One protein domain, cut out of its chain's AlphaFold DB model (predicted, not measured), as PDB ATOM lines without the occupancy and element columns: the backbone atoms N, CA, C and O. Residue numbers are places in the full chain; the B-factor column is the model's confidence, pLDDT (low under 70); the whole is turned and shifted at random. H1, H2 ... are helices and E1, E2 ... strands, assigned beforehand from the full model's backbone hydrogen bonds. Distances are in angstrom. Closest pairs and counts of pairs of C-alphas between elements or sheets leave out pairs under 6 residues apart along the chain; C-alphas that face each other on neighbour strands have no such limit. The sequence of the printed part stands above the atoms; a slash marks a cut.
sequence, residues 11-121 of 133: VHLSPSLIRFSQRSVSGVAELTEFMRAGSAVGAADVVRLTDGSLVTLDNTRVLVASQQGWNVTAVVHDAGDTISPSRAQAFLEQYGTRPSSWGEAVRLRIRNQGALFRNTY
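Overview. This is residues 11 to 121 of the 133 residues of the protein "Rhs-family protein" of Candidatus Sulfopaludibacter sp. SbA4 (UniProt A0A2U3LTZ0). What is the main picture? A small, strongly twisted sheet of five strands, curled like part of a barrel, makes a wall with H2 and H4 packed on one face and no named helix on the other. H1 packs on H2, H3 runs beside H4, and H5 follows after H4. What is printed? The printed part has 111 residues with five named helices and five named strands, in the order E1 E2 H1 E3 E4 H2 E5 H3 H4 H5, of mixed class. The mixed sheet runs E1 E5 E3 E4 E2. The whole is compact, with a radius of gyration of the C-alphas of 13.8 A, and spans 36 by 30 by 28 A.

Arrangement. Which strands are neighbours? Edge strand E1, residues 11 to 13, is antiparallel to E5, residues 72 to 78, with N 11 and O 74 within hydrogen-bond range at 2.8 A; E5 is parallel to E3, residues 44 to 48, with N 46 and O 75 within range at 2.9 A. E3 and E4, residues 54 to 56, form an antiparallel hairpin, with N 47 and O 55 within range at 2.8 A. E4 is parallel to edge strand E2, residues 18 to 20, with N 19 and O 54 within range at 2.8 A. What is on the sheet? H2, residues 59 to 68, is on it at a height of 8.6 A, over none of the strands, but only just, with 2 C-alphas falling on E4; the closest C-alphas of H2 and E2 are those of Asn 59 and Phe 20, 5.7 A apart. H4, residues 102 to 111, is on the same face at a height of 9.3 A, over E3 and, only just, E4, with 3 C-alphas falling on E4. It runs across the strands, at 85 degrees to E3 on the local plane, and the closest C-alphas of H4 and E3 are those of Trp 102 and Val 47, 6.4 A apart. Where are the other helices? H1, residues 28 to 36, touches H2 at a steep tilt of 59 degrees, closest at the C-alphas of Val 28 and Thr 60, 5.9 A apart. H3, residues 85 to 95, is close to H4 but not clearly touching, closest at the C-alphas of Phe 91 and Ala 105, 7.4 A apart, at a shallow tilt of 11 degrees. H5, residues 115 to 120, and H4 only just touch, with 3 pairs of C-alphas within 8 A, and only at the corner. How are the helix backbones? In H1, H2, H3, H4 and H5 every O i to N i+4 pair is within hydrogen-bond range.

Along the chain. Where do the elements begin and end? E1 begins at C-alpha 11, (137.846, 137.993, 179.760), and H5 ends at C-alpha 120, (129.013, 164.825, 176.193). How long are they? From first to last C-alpha, E5 measures 17.4 A, H3 15.2 A, H2 14.4 A, H4 14.3 A, E3 12.6 A and H1 12.1 A.

Size, cuts and confidence. How large is it? The two C-alphas farthest apart, those of Ala 37 and Asn 119, are 38.8 A apart. Is anything cut, long or uncertain? The printed part has no cut and no long link. Its mean pLDDT is 94.5, and no printed residue is under 70.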
ATOM      1  N   VAL A  11     139.185 138.251 180.296       94.56
ATOM      2  CA  VAL A  11     137.846 137.993 179.760       94.56
ATOM      3  C   VAL A  11     137.765 138.348 178.278       94.56
ATOM      4  O   VAL A  11     138.526 139.175 177.772       94.56
ATOM      5  N   HIS A  12     136.809 137.749 177.570       95.12
ATOM      6  CA  HIS A  12     136.504 138.085 176.180       95.12
ATOM      7  C   HIS A  12     135.211 138.893 176.117       95.12
ATOM      8  O   HIS A  12     134.139 138.398 176.458       95.12
ATOM      9  N   LEU A  13     135.314 140.143 175.678       95.44
ATOM     10  CA  LEU A  13     134.200 141.083 175.636       95.44
ATOM     11  C   LEU A  13     133.856 141.445 174.195       95.44
ATOM     12  O   LEU A  13     134.745 141.663 173.370       95.44
ATOM     13  N   SER A  14     132.561 141.585 173.907       95.88
ATOM     14  CA  SER A  14     132.140 142.239 172.670       95.88
ATOM     15  C   SER A  14     132.635 143.693 172.679       95.88
ATOM     16  O   SER A  14     132.391 144.400 173.666       95.88
ATOM     17  N   PRO A  15     133.277 144.185 171.603       95.50
ATOM     18  CA  PRO A  15     133.751 145.566 171.537       95.50
ATOM     19  C   PRO A  15     132.615 146.590 171.681       95.50
ATOM     20  O   PRO A  15     132.852 147.682 172.184       95.50
ATOM     21  N   SER A  16     131.372 146.235 171.329       95.88
ATOM     22  CA  SER A  16     130.206 147.122 171.470       95.88
ATOM     23  C   SER A  16     129.814 147.431 172.921       95.88
ATOM     24  O   SER A  16     129.078 148.385 173.164       95.88
ATOM     25  N   LEU A  17     130.299 146.644 173.887       96.62
ATOM     26  CA  LEU A  17     130.074 146.876 175.317       96.62
ATOM     27  C   LEU A  17     131.088 147.860 175.915       96.62
ATOM     28  O   LEU A  17     130.911 148.306 177.048       96.62
ATOM     29  N   ILE A  18     132.155 148.180 175.179       97.69
ATOM     30  CA  ILE A  18     133.299 148.938 175.674       97.69
ATOM     31  C   ILE A  18     133.266 150.352 175.096       97.69
ATOM     32  O   ILE A  18     133.206 150.558 173.887       97.69
ATOM     33  N   ARG A  19     133.350 151.348 175.974       98.00
ATOM     34  CA  ARG A  19     133.411 152.763 175.612       98.00
ATOM     35  C   ARG A  19     134.854 153.233 175.461       98.00
ATOM     36  O   ARG A  19     135.739 152.852 176.227       98.00
ATOM     37  N   PHE A  20     135.074 154.131 174.512       97.75
ATOM     38  CA  PHE A  20     136.342 154.800 174.271       97.75
ATOM     39  C   PHE A  20     136.568 155.943 175.264       97.75
ATOM     40  O   PHE A  20     135.683 156.760 175.524       97.75
ATOM     41  N   SER A  21     137.789 156.040 175.788       97.06
ATOM     42  CA  SER A  21     138.220 157.129 176.682       97.06
ATOM     43  C   SER A  21     138.765 158.357 175.942       97.06
ATOM     44  O   SER A  21     139.064 159.375 176.567       97.06
ATOM     45  N   GLN A  22     138.934 158.271 174.619       95.31
ATOM     46  CA  GLN A  22     139.454 159.344 173.767       95.31
ATOM     47  C   GLN A  22     138.600 159.488 172.512       95.31
ATOM     48  O   GLN A  22     137.944 158.542 172.085       95.31
ATOM     49  N   ARG A  23     138.660 160.669 171.890       91.75
ATOM     50  CA  ARG A  23     137.933 160.952 170.643       91.75
ATOM     51  C   ARG A  23     138.617 160.438 169.380       91.75
ATOM     52  O   ARG A  23     137.987 160.395 168.333       91.75
ATOM     53  N   SER A  24     139.899 160.107 169.449       89.94
ATOM     54  CA  SER A  24     140.704 159.695 168.299       89.94
ATOM     55  C   SER A  24     141.698 158.619 168.707       89.94
ATOM     56  O   SER A  24     142.123 158.560 169.862       89.94
ATOM     57  N   VAL A  25     142.088 157.800 167.736       90.81
ATOM     58  CA  VAL A  25     143.120 156.770 167.872       90.81
ATOM     59  C   VAL A  25     144.134 156.899 166.744       90.81
ATOM     60  O   VAL A  25     143.844 157.494 165.708       90.81
ATOM     61  N   SER A  26     145.308 156.317 166.946       90.56
ATOM     62  CA  SER A  26     146.356 156.155 165.940       90.56
ATOM     63  C   SER A  26     146.811 154.694 165.900       90.56
ATOM     64  O   SER A  26     146.507 153.922 166.816       90.56
ATOM     65  N   GLY A  27     147.519 154.306 164.834       90.69
ATOM     66  CA  GLY A  27     148.117 152.971 164.711       90.69
ATOM     67  C   GLY A  27     147.132 151.843 164.374       90.69
ATOM     68  O   GLY A  27     147.399 150.684 164.683       90.69
ATOM     69  N   VAL A  28     145.948 152.166 163.839       91.50
ATOM     70  CA  VAL A  28     144.881 151.176 163.586       91.50
ATOM     71  C   VAL A  28     145.267 150.220 162.459       91.50
ATOM     72  O   VAL A  28     145.046 149.017 162.589       91.50
ATOM     73  N   ALA A  29     145.835 150.736 161.367       92.06
ATOM     74  CA  ALA A  29     146.199 149.929 160.204       92.06
ATOM     75  C   ALA A  29     147.336 148.960 160.554       92.06
ATOM     76  O   ALA A  29     147.203 147.753 160.368       92.06
ATOM     77  N   GLU A  30     148.387 149.482 161.181       93.12
ATOM     78  CA  GLU A  30     149.574 148.740 161.593       93.12
ATOM     79  C   GLU A  30     149.216 147.643 162.602       93.12
ATOM     80  O   GLU A  30     149.639 146.495 162.463       93.12
ATOM     81  N   LEU A  31     148.374 147.959 163.597       92.19
ATOM     82  CA  LEU A  31     147.915 146.958 164.560       92.19
ATOM     83  C   LEU A  31     147.012 145.902 163.904       92.19
ATOM     84  O   LEU A  31     147.097 144.726 164.256       92.19
ATOM     85  N   THR A  32     146.169 146.295 162.945       92.56
ATOM     86  CA  THR A  32     145.318 145.352 162.204       92.56
ATOM     87  C   THR A  32     146.161 144.349 161.422       92.56
ATOM     88  O   THR A  32     145.896 143.150 161.489       92.56
ATOM     89  N   GLU A  33     147.180 144.817 160.702       92.81
ATOM     90  CA  GLU A  33     148.097 143.956 159.950       92.81
ATOM     91  C   GLU A  33     148.861 143.009 160.875       92.81
ATOM     92  O   GLU A  33     148.891 141.803 160.630       92.81
ATOM     93  N   PHE A  34     149.388 143.525 161.990       90.62
ATOM     94  CA  PHE A  34     150.092 142.725 162.992       90.62
ATOM     95  C   PHE A  34     149.221 141.588 163.552       90.62
ATOM     96  O   PHE A  34     149.667 140.441 163.634       90.62
ATOM     97  N   MET A  35     147.959 141.885 163.880       88.38
ATOM     98  CA  MET A  35     146.997 140.888 164.365       88.38
ATOM     99  C   MET A  35     146.612 139.873 163.283       88.38
ATOM    100  O   MET A  35     146.538 138.679 163.564       88.38
ATOM    101  N   ARG A  36     146.400 140.315 162.037       88.88
ATOM    102  CA  ARG A  36     146.091 139.419 160.906       88.88
ATOM    103  C   ARG A  36     147.253 138.494 160.551       88.88
ATOM    104  O   ARG A  36     147.008 137.376 160.107       88.88
ATOM    105  N   ALA A  37     148.491 138.921 160.792       91.19
ATOM    106  CA  ALA A  37     149.683 138.086 160.659       91.19
ATOM    107  C   ALA A  37     149.807 137.011 161.763       91.19
ATOM    108  O   ALA A  37     150.779 136.261 161.776       91.19
ATOM    109  N   GLY A  38     148.844 136.925 162.691       82.62
ATOM    110  CA  GLY A  38     148.826 135.936 163.771       82.62
ATOM    111  C   GLY A  38     149.701 136.308 164.967       82.62
ATOM    112  O   GLY A  38     149.960 135.463 165.824       82.62
ATOM    113  N   SER A  39     150.166 137.556 165.046       84.56
ATOM    114  CA  SER A  39     151.024 137.991 166.144       84.56
ATOM    115  C   SER A  39     150.218 138.188 167.427       84.56
ATOM    116  O   SER A  39     149.140 138.789 167.421       84.56
ATOM    117  N   ALA A  40     150.753 137.704 168.548       77.88
ATOM    118  CA  ALA A  40     150.103 137.836 169.844       77.88
ATOM    119  C   ALA A  40     150.038 139.307 170.278       77.88
ATOM    120  O   ALA A  40     151.045 140.016 170.296       77.88
ATOM    121  N   VAL A  41     148.849 139.750 170.682       82.38
ATOM    122  CA  VAL A  41     148.631 141.070 171.277       82.38
ATOM    123  C   VAL A  41     148.157 140.875 172.711       82.38
ATOM    124  O   VAL A  41     147.305 140.029 172.979       82.38
ATOM    125  N   GLY A  42     148.715 141.654 173.639       86.25
ATOM    126  CA  GLY A  42     148.293 141.637 175.038       86.25
ATOM    127  C   GLY A  42     146.825 142.042 175.226       86.25
ATOM    128  O   GLY A  42     146.223 142.691 174.365       86.25
ATOM    129  N   ALA A  43     146.260 141.677 176.377       92.31
ATOM    130  CA  ALA A  43     144.899 142.045 176.748       92.31
ATOM    131  C   ALA A  43     144.725 143.573 176.869       92.31
ATOM    132  O   ALA A  43     145.655 144.292 177.230       92.31
ATOM    133  N   ALA A  44     143.532 144.073 176.538       94.50
ATOM    134  CA  ALA A  44     143.133 145.463 176.756       94.50
ATOM    135  C   ALA A  44     142.843 145.759 178.221       94.50
ATOM    136  O   ALA A  44     142.059 145.051 178.841       94.50
ATOM    137  N   ASP A  45     143.391 146.859 178.731       96.50
ATOM    138  CA  ASP A  45     142.969 147.400 180.017       96.50
ATOM    139  C   ASP A  45     141.583 148.047 179.861       96.50
ATOM    140  O   ASP A  45     141.404 149.053 179.155       96.50
ATOM    141  N   VAL A  46     140.584 147.452 180.511       97.56
ATOM    142  CA  VAL A  46     139.206 147.944 180.580       97.56
ATOM    143  C   VAL A  46     138.881 148.256 182.031       97.56
ATOM    144  O   VAL A  46     139.176 147.477 182.925       97.56
ATOM    145  N   VAL A  47     138.263 149.404 182.278       98.00
ATOM    146  CA  VAL A  47     137.908 149.851 183.622       98.00
ATOM    147  C   VAL A  47     136.397 149.842 183.766       98.00
ATOM    148  O   VAL A  47     135.694 150.467 182.969       98.00
ATOM    149  N   ARG A  48     135.899 149.157 184.793       98.06
ATOM    150  CA  ARG A  48     134.498 149.212 185.204       98.06
ATOM    151  C   ARG A  48     134.291 150.412 186.121       98.06
ATOM    152  O   ARG A  48     134.830 150.473 187.223       98.06
ATOM    153  N   LEU A  49     133.523 151.393 185.653       96.56
ATOM    154  CA  LEU A  49     133.161 152.569 186.442       96.56
ATOM    155  C   LEU A  49     132.026 152.260 187.427       96.56
ATOM    156  O   LEU A  49     131.340 151.246 187.326       96.56
ATOM    157  N   THR A  50     131.805 153.167 188.380       94.25
ATOM    158  CA  THR A  50     130.773 153.026 189.425       94.25
ATOM    159  C   THR A  50     129.347 152.994 188.876       94.25
ATOM    160  O   THR A  50     128.455 152.481 189.538       94.25
ATOM    161  N   ASP A  51     129.120 153.538 187.676       94.31
ATOM    162  CA  ASP A  51     127.841 153.451 186.957       94.31
ATOM    163  C   ASP A  51     127.687 152.138 186.162       94.31
ATOM    164  O   ASP A  51     126.723 151.970 185.419       94.31
ATOM    165  N   GLY A  52     128.649 151.218 186.288       95.81
ATOM    166  CA  GLY A  52     128.692 149.936 185.593       95.81
ATOM    167  C   GLY A  52     129.244 149.996 184.168       95.81
ATOM    168  O   GLY A  52     129.408 148.944 183.547       95.81
ATOM    169  N   SER A  53     129.553 151.183 183.635       96.81
ATOM    170  CA  SER A  53     130.096 151.303 182.281       96.81
ATOM    171  C   SER A  53     131.519 150.746 182.176       96.81
ATOM    172  O   SER A  53     132.330 150.884 183.092       96.81
ATOM    173  N   LEU A  54     131.824 150.114 181.041       98.00
ATOM    174  CA  LEU A  54     133.154 149.606 180.721       98.00
ATOM    175  C   LEU A  54     133.865 150.614 179.821       98.00
ATOM    176  O   LEU A  54     133.376 150.918 178.735       98.00
ATOM    177  N   VAL A  55     135.013 151.126 180.257       98.19
ATOM    178  CA  VAL A  55     135.781 152.139 179.522       98.19
ATOM    179  C   VAL A  55     137.202 151.648 179.293       98.19
ATOM    180  O   VAL A  55     137.894 151.275 180.234       98.19
ATOM    181  N   THR A  56     137.666 151.655 178.046       97.62
ATOM    182  CA  THR A  56     139.011 151.169 177.718       97.62
ATOM    183  C   THR A  56     140.084 152.245 177.859       97.62
ATOM    184  O   THR A  56     139.875 153.418 177.526       97.62
ATOM    185  N   LEU A  57     141.274 151.825 178.288       96.62
ATOM    186  CA  LEU A  57     142.514 152.585 178.162       96.62
ATOM    187  C   LEU A  57     143.361 152.151 176.944       96.62
ATOM    188  O   LEU A  57     144.426 152.720 176.709       96.62
ATOM    189  N   ASP A  58     142.869 151.238 176.110       95.00
ATOM    190  CA  ASP A  58     143.540 150.757 174.897       95.00
ATOM    191  C   ASP A  58     142.622 150.913 173.669       95.00
ATOM    192  O   ASP A  58     142.279 149.954 172.976       95.00
ATOM    193  N   ASN A  59     142.214 152.160 173.394       96.12
ATOM    194  CA  ASN A  59     141.212 152.508 172.376       96.12
ATOM    195  C   ASN A  59     141.503 151.901 170.989       96.12
ATOM    196  O   ASN A  59     140.583 151.405 170.341       96.12
ATOM    197  N   THR A  60     142.763 151.901 170.533       94.94
ATOM    198  CA  THR A  60     143.136 151.339 169.221       94.94
ATOM    199  C   THR A  60     142.810 149.848 169.135       94.94
ATOM    200  O   THR A  60     142.253 149.408 168.134       94.94
ATOM    201  N   ARG A  61     143.081 149.069 170.193       94.50
ATOM    202  CA  ARG A  61     142.829 147.618 170.204       94.50
ATOM    203  C   ARG A  61     141.335 147.308 170.150       94.50
ATOM    204  O   ARG A  61     140.922 146.422 169.407       94.50
ATOM    205  N   VAL A  62     140.528 148.073 170.887       95.50
ATOM    206  CA  VAL A  62     139.062 147.949 170.854       95.50
ATOM    207  C   VAL A  62     138.510 148.323 169.480       95.50
ATOM    208  O   VAL A  62     137.648 147.616 168.962       95.50
ATOM    209  N   LEU A  63     139.034 149.382 168.851       95.75
ATOM    210  CA  LEU A  63     138.586 149.776 167.516       95.75
ATOM    211  C   LEU A  63     138.943 148.726 166.458       95.75
ATOM    212  O   LEU A  63     138.085 148.388 165.647       95.75
ATOM    213  N   VAL A  64     140.164 148.181 166.485       94.88
ATOM    214  CA  VAL A  64     140.569 147.100 165.572       94.88
ATOM    215  C   VAL A  64     139.646 145.895 165.739       94.88
ATOM    216  O   VAL A  64     139.066 145.440 164.757       94.88
ATOM    217  N   ALA A  65     139.423 145.427 166.970       93.44
ATOM    218  CA  ALA A  65     138.514 144.310 167.228       93.44
ATOM    219  C   ALA A  65     137.097 144.589 166.697       93.44
ATOM    220  O   ALA A  65     136.517 143.750 166.011       93.44
ATOM    221  N   SER A  66     136.576 145.801 166.923       94.19
ATOM    222  CA  SER A  66     135.278 146.227 166.392       94.19
ATOM    223  C   SER A  66     135.217 146.192 164.866       94.19
ATOM    224  O   SER A  66     134.219 145.735 164.317       94.19
ATOM    225  N   GLN A  67     136.247 146.682 164.173       94.00
ATOM    226  CA  GLN A  67     136.284 146.732 162.707       94.00
ATOM    227  C   GLN A  67     136.446 145.346 162.072       94.00
ATOM    228  O   GLN A  67     135.993 145.134 160.951       94.00
ATOM    229  N   GLN A  68     137.086 144.413 162.779       92.75
ATOM    230  CA  GLN A  68     137.305 143.043 162.308       92.75
ATOM    231  C   GLN A  68     136.212 142.057 162.754       92.75
ATOM    232  O   GLN A  68     136.226 140.904 162.329       92.75
ATOM    233  N   GLY A  69     135.273 142.482 163.607       92.75
ATOM    234  CA  GLY A  69     134.251 141.600 164.175       92.75
ATOM    235  C   GLY A  69     134.807 140.589 165.185       92.75
ATOM    236  O   GLY A  69     134.259 139.499 165.333       92.75
ATOM    237  N   TRP A  70     135.908 140.922 165.860       92.94
ATOM    238  CA  TRP A  70     136.535 140.080 166.879       92.94
ATOM    239  C   TRP A  70     136.102 140.479 168.287       92.94
ATOM    240  O   TRP A  70     135.784 141.638 168.559       92.94
ATOM    241  N   ASN A  71     136.170 139.525 169.216       94.25
ATOM    242  CA  ASN A  71     136.076 139.833 170.639       94.25
ATOM    243  C   ASN A  71     137.374 140.479 171.138       94.25
ATOM    244  O   ASN A  71     138.473 140.141 170.695       94.25
ATOM    245  N   VAL A  72     137.242 141.380 172.107       94.69
ATOM    246  CA  VAL A  72     138.367 141.991 172.811       94.69
ATOM    247  C   VAL A  72     138.770 141.079 173.961       94.69
ATOM    248  O   VAL A  72     137.996 140.878 174.894       94.69
ATOM    249  N   THR A  73     139.996 140.566 173.925       95.31
ATOM    250  CA  THR A  73     140.652 140.008 175.114       95.31
ATOM    251  C   THR A  73     141.000 141.164 176.048       95.31
ATOM    252  O   THR A  73     141.772 142.046 175.668       95.31
ATOM    253  N   ALA A  74     140.414 141.196 177.240       95.94
ATOM    254  CA  ALA A  74     140.500 142.313 178.171       95.94
ATOM    255  C   ALA A  74     140.841 141.850 179.587       95.94
ATOM    256  O   ALA A  74     140.406 140.789 180.018       95.94
ATOM    257  N   VAL A  75     141.571 142.689 180.312       96.81
ATOM    258  CA  VAL A  75     141.651 142.648 181.771       96.81
ATOM    259  C   VAL A  75     140.727 143.741 182.292       96.81
ATOM    260  O   VAL A  75     140.858 144.902 181.893       96.81
ATOM    261  N   VAL A  76     139.774 143.365 183.144       96.38
ATOM    262  CA  VAL A  76     138.819 144.311 183.729       96.38
ATOM    263  C   VAL A  76     139.286 144.705 185.124       96.38
ATOM    264  O   VAL A  76     139.441 143.848 185.985       96.38
ATOM    265  N   HIS A  77     139.472 146.004 185.336       96.69
ATOM    266  CA  HIS A  77     139.818 146.601 186.626       96.69
ATOM    267  C   HIS A  77     138.623 147.373 187.169       96.69
ATOM    268  O   HIS A  77     137.955 148.087 186.409       96.69
ATOM    269  N   ASP A  78     138.360 147.299 188.468       96.88
ATOM    270  CA  ASP A  78     137.350 148.157 189.073       96.88
ATOM    271  C   ASP A  78     137.902 149.577 189.255       96.88
ATOM    272  O   ASP A  78     139.093 149.807 189.467       96.88
ATOM    273  N   ALA A  79     137.035 150.588 189.164       96.62
ATOM    274  CA  ALA A  79     137.467 151.987 189.205       96.62
ATOM    275  C   ALA A  79     138.240 152.377 190.477       96.62
ATOM    276  O   ALA A  79     139.028 153.324 190.428       96.62
ATOM    277  N   GLY A  80     137.981 151.695 191.596       96.75
ATOM    278  CA  GLY A  80     138.658 151.913 192.875       96.75
ATOM    279  C   GLY A  80     139.995 151.184 193.011       96.75
ATOM    280  O   GLY A  80     140.745 151.495 193.935       96.75
ATOM    281  N   ASP A  81     140.311 150.259 192.103       96.06
ATOM    282  CA  ASP A  81     141.533 149.469 192.182       96.06
ATOM    283  C   ASP A  81     142.766 150.344 191.968       96.06
ATOM    284  O   ASP A  81     142.774 151.287 191.164       96.06
ATOM    285  N   THR A  82     143.838 149.997 192.683       97.06
ATOM    286  CA  THR A  82     145.131 150.666 192.532       97.06
ATOM    287  C   THR A  82     145.661 150.415 191.126       97.06
ATOM    288  O   THR A  82     145.774 149.269 190.686       97.06
ATOM    289  N   ILE A  83     146.002 151.490 190.414       96.06
ATOM    290  CA  ILE A  83     146.588 151.364 189.080       96.06
ATOM    291  C   ILE A  83     148.011 150.806 189.170       96.06
ATOM    292  O   ILE A  83     148.756 151.107 190.105       96.06
ATOM    293  N   SER A  84     148.416 150.005 188.182       94.56
ATOM    294  CA  SER A  84     149.770 149.453 188.169       94.56
ATOM    295  C   SER A  84     150.832 150.568 188.116       94.56
ATOM    296  O   SER A  84     150.635 151.575 187.424       94.56
ATOM    297  N   PRO A  85     151.989 150.411 188.792       95.19
ATOM    298  CA  PRO A  85     153.019 151.452 188.834       95.19
ATOM    299  C   PRO A  85     153.517 151.887 187.449       95.19
ATOM    300  O   PRO A  85     153.748 153.073 187.222       95.19
ATOM    301  N   SER A  86     153.642 150.944 186.511       94.75
ATOM    302  CA  SER A  86     154.065 151.221 185.134       94.75
ATOM    303  C   SER A  86     153.022 152.028 184.358       94.75
ATOM    304  O   SER A  86     153.377 152.992 183.680       94.75
ATOM    305  N   ARG A  87     151.726 151.706 184.488       94.81
ATOM    306  CA  ARG A  87     150.655 152.504 183.871       94.81
ATOM    307  C   ARG A  87     150.550 153.886 184.506       94.81
ATOM    308  O   ARG A  87     150.429 154.868 183.780       94.81
ATOM    309  N   ALA A  88     150.651 153.983 185.830       96.88
ATOM    310  CA  ALA A  88     150.662 155.261 186.536       96.88
ATOM    311  C   ALA A  88     151.810 156.165 186.056       96.88
ATOM    312  O   ALA A  88     151.613 157.361 185.835       96.88
ATOM    313  N   GLN A  89     152.997 155.583 185.856       97.19
ATOM    314  CA  GLN A  89     154.165 156.282 185.326       97.19
ATOM    315  C   GLN A  89     153.944 156.771 183.888       97.19
ATOM    316  O   GLN A  89     154.206 157.936 183.609       97.19
ATOM    317  N   ALA A  90     153.376 155.944 183.006       95.25
ATOM    318  CA  ALA A  90     153.057 156.361 181.639       95.25
ATOM    319  C   ALA A  90     152.077 157.552 181.603       95.25
ATOM    320  O   ALA A  90     152.219 158.461 180.788       95.25
ATOM    321  N   PHE A  91     151.099 157.587 182.516       96.56
ATOM    322  CA  PHE A  91     150.194 158.733 182.656       96.56
ATOM    323  C   PHE A  91     150.910 159.995 183.151       96.56
ATOM    324  O   PHE A  91     150.621 161.085 182.657       96.56
ATOM    325  N   LEU A  92     151.851 159.857 184.088       96.19
ATOM    326  CA  LEU A  92     152.671 160.976 184.549       96.19
ATOM    327  C   LEU A  92     153.497 161.567 183.402       96.19
ATOM    328  O   LEU A  92     153.519 162.781 183.237       96.19
ATOM    329  N   GLU A  93     154.130 160.727 182.591       96.12
ATOM    330  CA  GLU A  93     154.930 161.167 181.442       96.12
ATOM    331  C   GLU A  93     154.070 161.823 180.357       96.12
ATOM    332  O   GLU A  93     154.456 162.838 179.783       96.12
ATOM    333  N   GLN A  94     152.880 161.276 180.098       92.81
ATOM    334  CA  GLN A  94     152.001 161.762 179.036       92.81
ATOM    335  C   GLN A  94     151.199 163.014 179.423       92.81
ATOM    336  O   GLN A  94     150.931 163.859 178.568       92.81
ATOM    337  N   TYR A  95     150.765 163.120 180.682       92.12
ATOM    338  CA  TYR A  95     149.811 164.142 181.137       92.12
ATOM    339  C   TYR A  95     150.327 164.998 182.302       92.12
ATOM    340  O   TYR A  95     149.600 165.861 182.791       92.12
ATOM    341  N   GLY A  96     151.537 164.745 182.805       94.94
ATOM    342  CA  GLY A  96     152.096 165.444 183.967       94.94
ATOM    343  C   GLY A  96     151.408 165.110 185.295       94.94
ATOM    344  O   GLY A  96     151.707 165.732 186.308       94.94
ATOM    345  N   THR A  97     150.482 164.146 185.315       96.19
ATOM    346  CA  THR A  97     149.712 163.762 186.507       96.19
ATOM    347  C   THR A  97     149.718 162.250 186.674       96.19
ATOM    348  O   THR A  97     149.385 161.519 185.742       96.19
ATOM    349  N   ARG A  98     150.067 161.782 187.876       96.69
ATOM    350  CA  ARG A  98     150.068 160.359 188.223       96.69
ATOM    351  C   ARG A  98     148.724 159.961 188.857       96.69
ATOM    352  O   ARG A  98     148.468 160.402 189.975       96.69
ATOM    353  N   PRO A  99     147.899 159.117 188.210       97.38
ATOM    354  CA  PRO A  99     146.702 158.571 188.841       97.38
ATOM    355  C   PRO A  99     147.057 157.575 189.948       97.38
ATOM    356  O   PRO A  99     148.034 156.833 189.846       97.38
ATOM    357  N   SER A 100     146.215 157.533 190.976       97.19
ATOM    358  CA  SER A 100     146.261 156.563 192.076       97.19
ATOM    359  C   SER A 100     145.404 155.317 191.815       97.19
ATOM    360  O   SER A 100     145.700 154.243 192.334       97.19
ATOM    361  N   SER A 101     144.378 155.437 190.966       98.06
ATOM    362  CA  SER A 101     143.432 154.360 190.637       98.06
ATOM    363  C   SER A 101     143.124 154.269 189.143       98.06
ATOM    364  O   SER A 101     143.308 155.231 188.386       98.06
ATOM    365  N   TRP A 102     142.595 153.124 188.710       98.00
ATOM    366  CA  TRP A 102     142.153 152.922 187.325       98.00
ATOM    367  C   TRP A 102     141.029 153.883 186.916       98.00
ATOM    368  O   TRP A 102     141.040 154.433 185.811       98.00
ATOM    369  N   GLY A 103     140.088 154.168 187.820       97.69
ATOM    370  CA  GLY A 103     139.025 155.143 187.580       97.69
ATOM    371  C   GLY A 103     139.537 156.582 187.488       97.69
ATOM    372  O   GLY A 103     138.991 157.395 186.737       97.69
ATOM    373  N   GLU A 104     140.588 156.933 188.231       97.56
ATOM    374  CA  GLU A 104     141.259 158.227 188.075       97.56
ATOM    375  C   GLU A 104     141.963 158.331 186.719       97.56
ATOM    376  O   GLU A 104     141.816 159.345 186.039       97.56
ATOM    377  N   ALA A 105     142.636 157.269 186.272       97.88
ATOM    378  CA  ALA A 105     143.283 157.233 184.963       97.88
ATOM    379  C   ALA A 105     142.285 157.462 183.812       97.88
ATOM    380  O   ALA A 105     142.529 158.297 182.935       97.88
ATOM    381  N   VAL A 106     141.115 156.809 183.842       97.94
ATOM    382  CA  VAL A 106     140.038 157.068 182.867       97.94
ATOM    383  C   VAL A 106     139.606 158.534 182.893       97.94
ATOM    384  O   VAL A 106     139.528 159.178 181.845       97.94
ATOM    385  N   ARG A 107     139.372 159.092 184.087       96.44
ATOM    386  CA  ARG A 107     138.946 160.491 184.245       96.44
ATOM    387  C   ARG A 107     139.989 161.480 183.736       96.44
ATOM    388  O   ARG A 107     139.618 162.414 183.028       96.44
ATOM    389  N   LEU A 108     141.270 161.281 184.051       96.75
ATOM    390  CA  LEU A 108     142.367 162.112 183.544       96.75
ATOM    391  C   LEU A 108     142.393 162.098 182.016       96.75
ATOM    392  O   LEU A 108     142.433 163.152 181.379       96.75
ATOM    393  N   ARG A 109     142.277 160.910 181.418       95.75
ATOM    394  CA  ARG A 109     142.291 160.759 179.966       95.75
ATOM    395  C   ARG A 109     141.114 161.457 179.284       95.75
ATOM    396  O   ARG A 109     141.336 162.171 178.303       95.75
ATOM    397  N   ILE A 110     139.896 161.295 179.808       96.25
ATOM    398  CA  ILE A 110     138.687 161.954 179.284       96.25
ATOM    399  C   ILE A 110     138.787 163.474 179.445       96.25
ATOM    400  O   ILE A 110     138.503 164.210 178.501       96.25
ATOM    401  N   ARG A 111     139.238 163.975 180.605       94.56
ATOM    402  CA  ARG A 111     139.412 165.421 180.844       94.56
ATOM    403  C   ARG A 111     140.393 166.064 179.868       94.56
ATOM    404  O   ARG A 111     140.166 167.200 179.457       94.56
ATOM    405  N   ASN A 112     141.427 165.326 179.464       93.75
ATOM    406  CA  ASN A 112     142.404 165.781 178.477       93.75
ATOM    407  C   ASN A 112     141.870 165.780 177.027       93.75
ATOM    408  O   ASN A 112     142.590 166.138 176.098       93.75
ATOM    409  N   GLN A 113     140.613 165.378 176.800       93.81
ATOM    410  CA  GLN A 113     139.957 165.513 175.500       93.81
ATOM    411  C   GLN A 113     139.338 166.909 175.323       93.81
ATOM    412  O   GLN A 113     139.159 167.680 176.272       93.81
ATOM    413  N   GLY A 114     138.979 167.237 174.077       91.31
ATOM    414  CA  GLY A 114     138.286 168.485 173.748       91.31
ATOM    415  C   GLY A 114     136.968 168.650 174.517       91.31
ATOM    416  O   GLY A 114     136.329 167.664 174.887       91.31
ATOM    417  N   ALA A 115     136.551 169.904 174.728       92.50
ATOM    418  CA  ALA A 115     135.395 170.249 175.564       92.50
ATOM    419  C   ALA A 115     134.111 169.502 175.173       92.50
ATOM    420  O   ALA A 115     133.425 168.984 176.049       92.50
ATOM    421  N   LEU A 116     133.831 169.386 173.871       92.12
ATOM    422  CA  LEU A 116     132.671 168.644 173.377       92.12
ATOM    423  C   LEU A 116     132.697 167.181 173.843       92.12
ATOM    424  O   LEU A 116     131.744 166.718 174.452       92.12
ATOM    425  N   PHE A 117     133.813 166.476 173.632       94.25
ATOM    426  CA  PHE A 117     133.934 165.070 174.018       94.25
ATOM    427  C   PHE A 117     133.722 164.874 175.521       94.25
ATOM    428  O   PHE A 117     132.868 164.092 175.922       94.25
ATOM    429  N   ARG A 118     134.480 165.597 176.356       93.88
ATOM    430  CA  ARG A 118     134.459 165.377 177.810       93.88
ATOM    431  C   ARG A 118     133.136 165.776 178.468       93.88
ATOM    432  O   ARG A 118     132.785 165.195 179.487       93.88
ATOM    433  N   ASN A 119     132.412 166.740 177.894       94.12
ATOM    434  CA  ASN A 119     131.118 167.177 178.418       94.12
ATOM    435  C   ASN A 119     129.976 166.264 177.951       94.12
ATOM    436  O   ASN A 119     129.055 166.012 178.719       94.12
ATOM    437  N   THR A 120     130.031 165.753 176.716       95.31
ATOM    438  CA  THR A 120     129.013 164.825 176.193       95.31
ATOM    439  C   THR A 120     129.198 163.405 176.731       95.31
ATOM    440  O   THR A 120     128.218 162.713 176.985       95.31
ATOM    441  N   TYR A 121     130.446 162.970 176.928       95.44
ATOM    442  CA  TYR A 121     130.800 161.594 177.283       95.44
ATOM    443  C   TYR A 121     131.689 161.536 178.539       95.44
ATOM    444  O   TYR A 121     132.845 161.102 178.460       95.44
TER     445      TYR A 121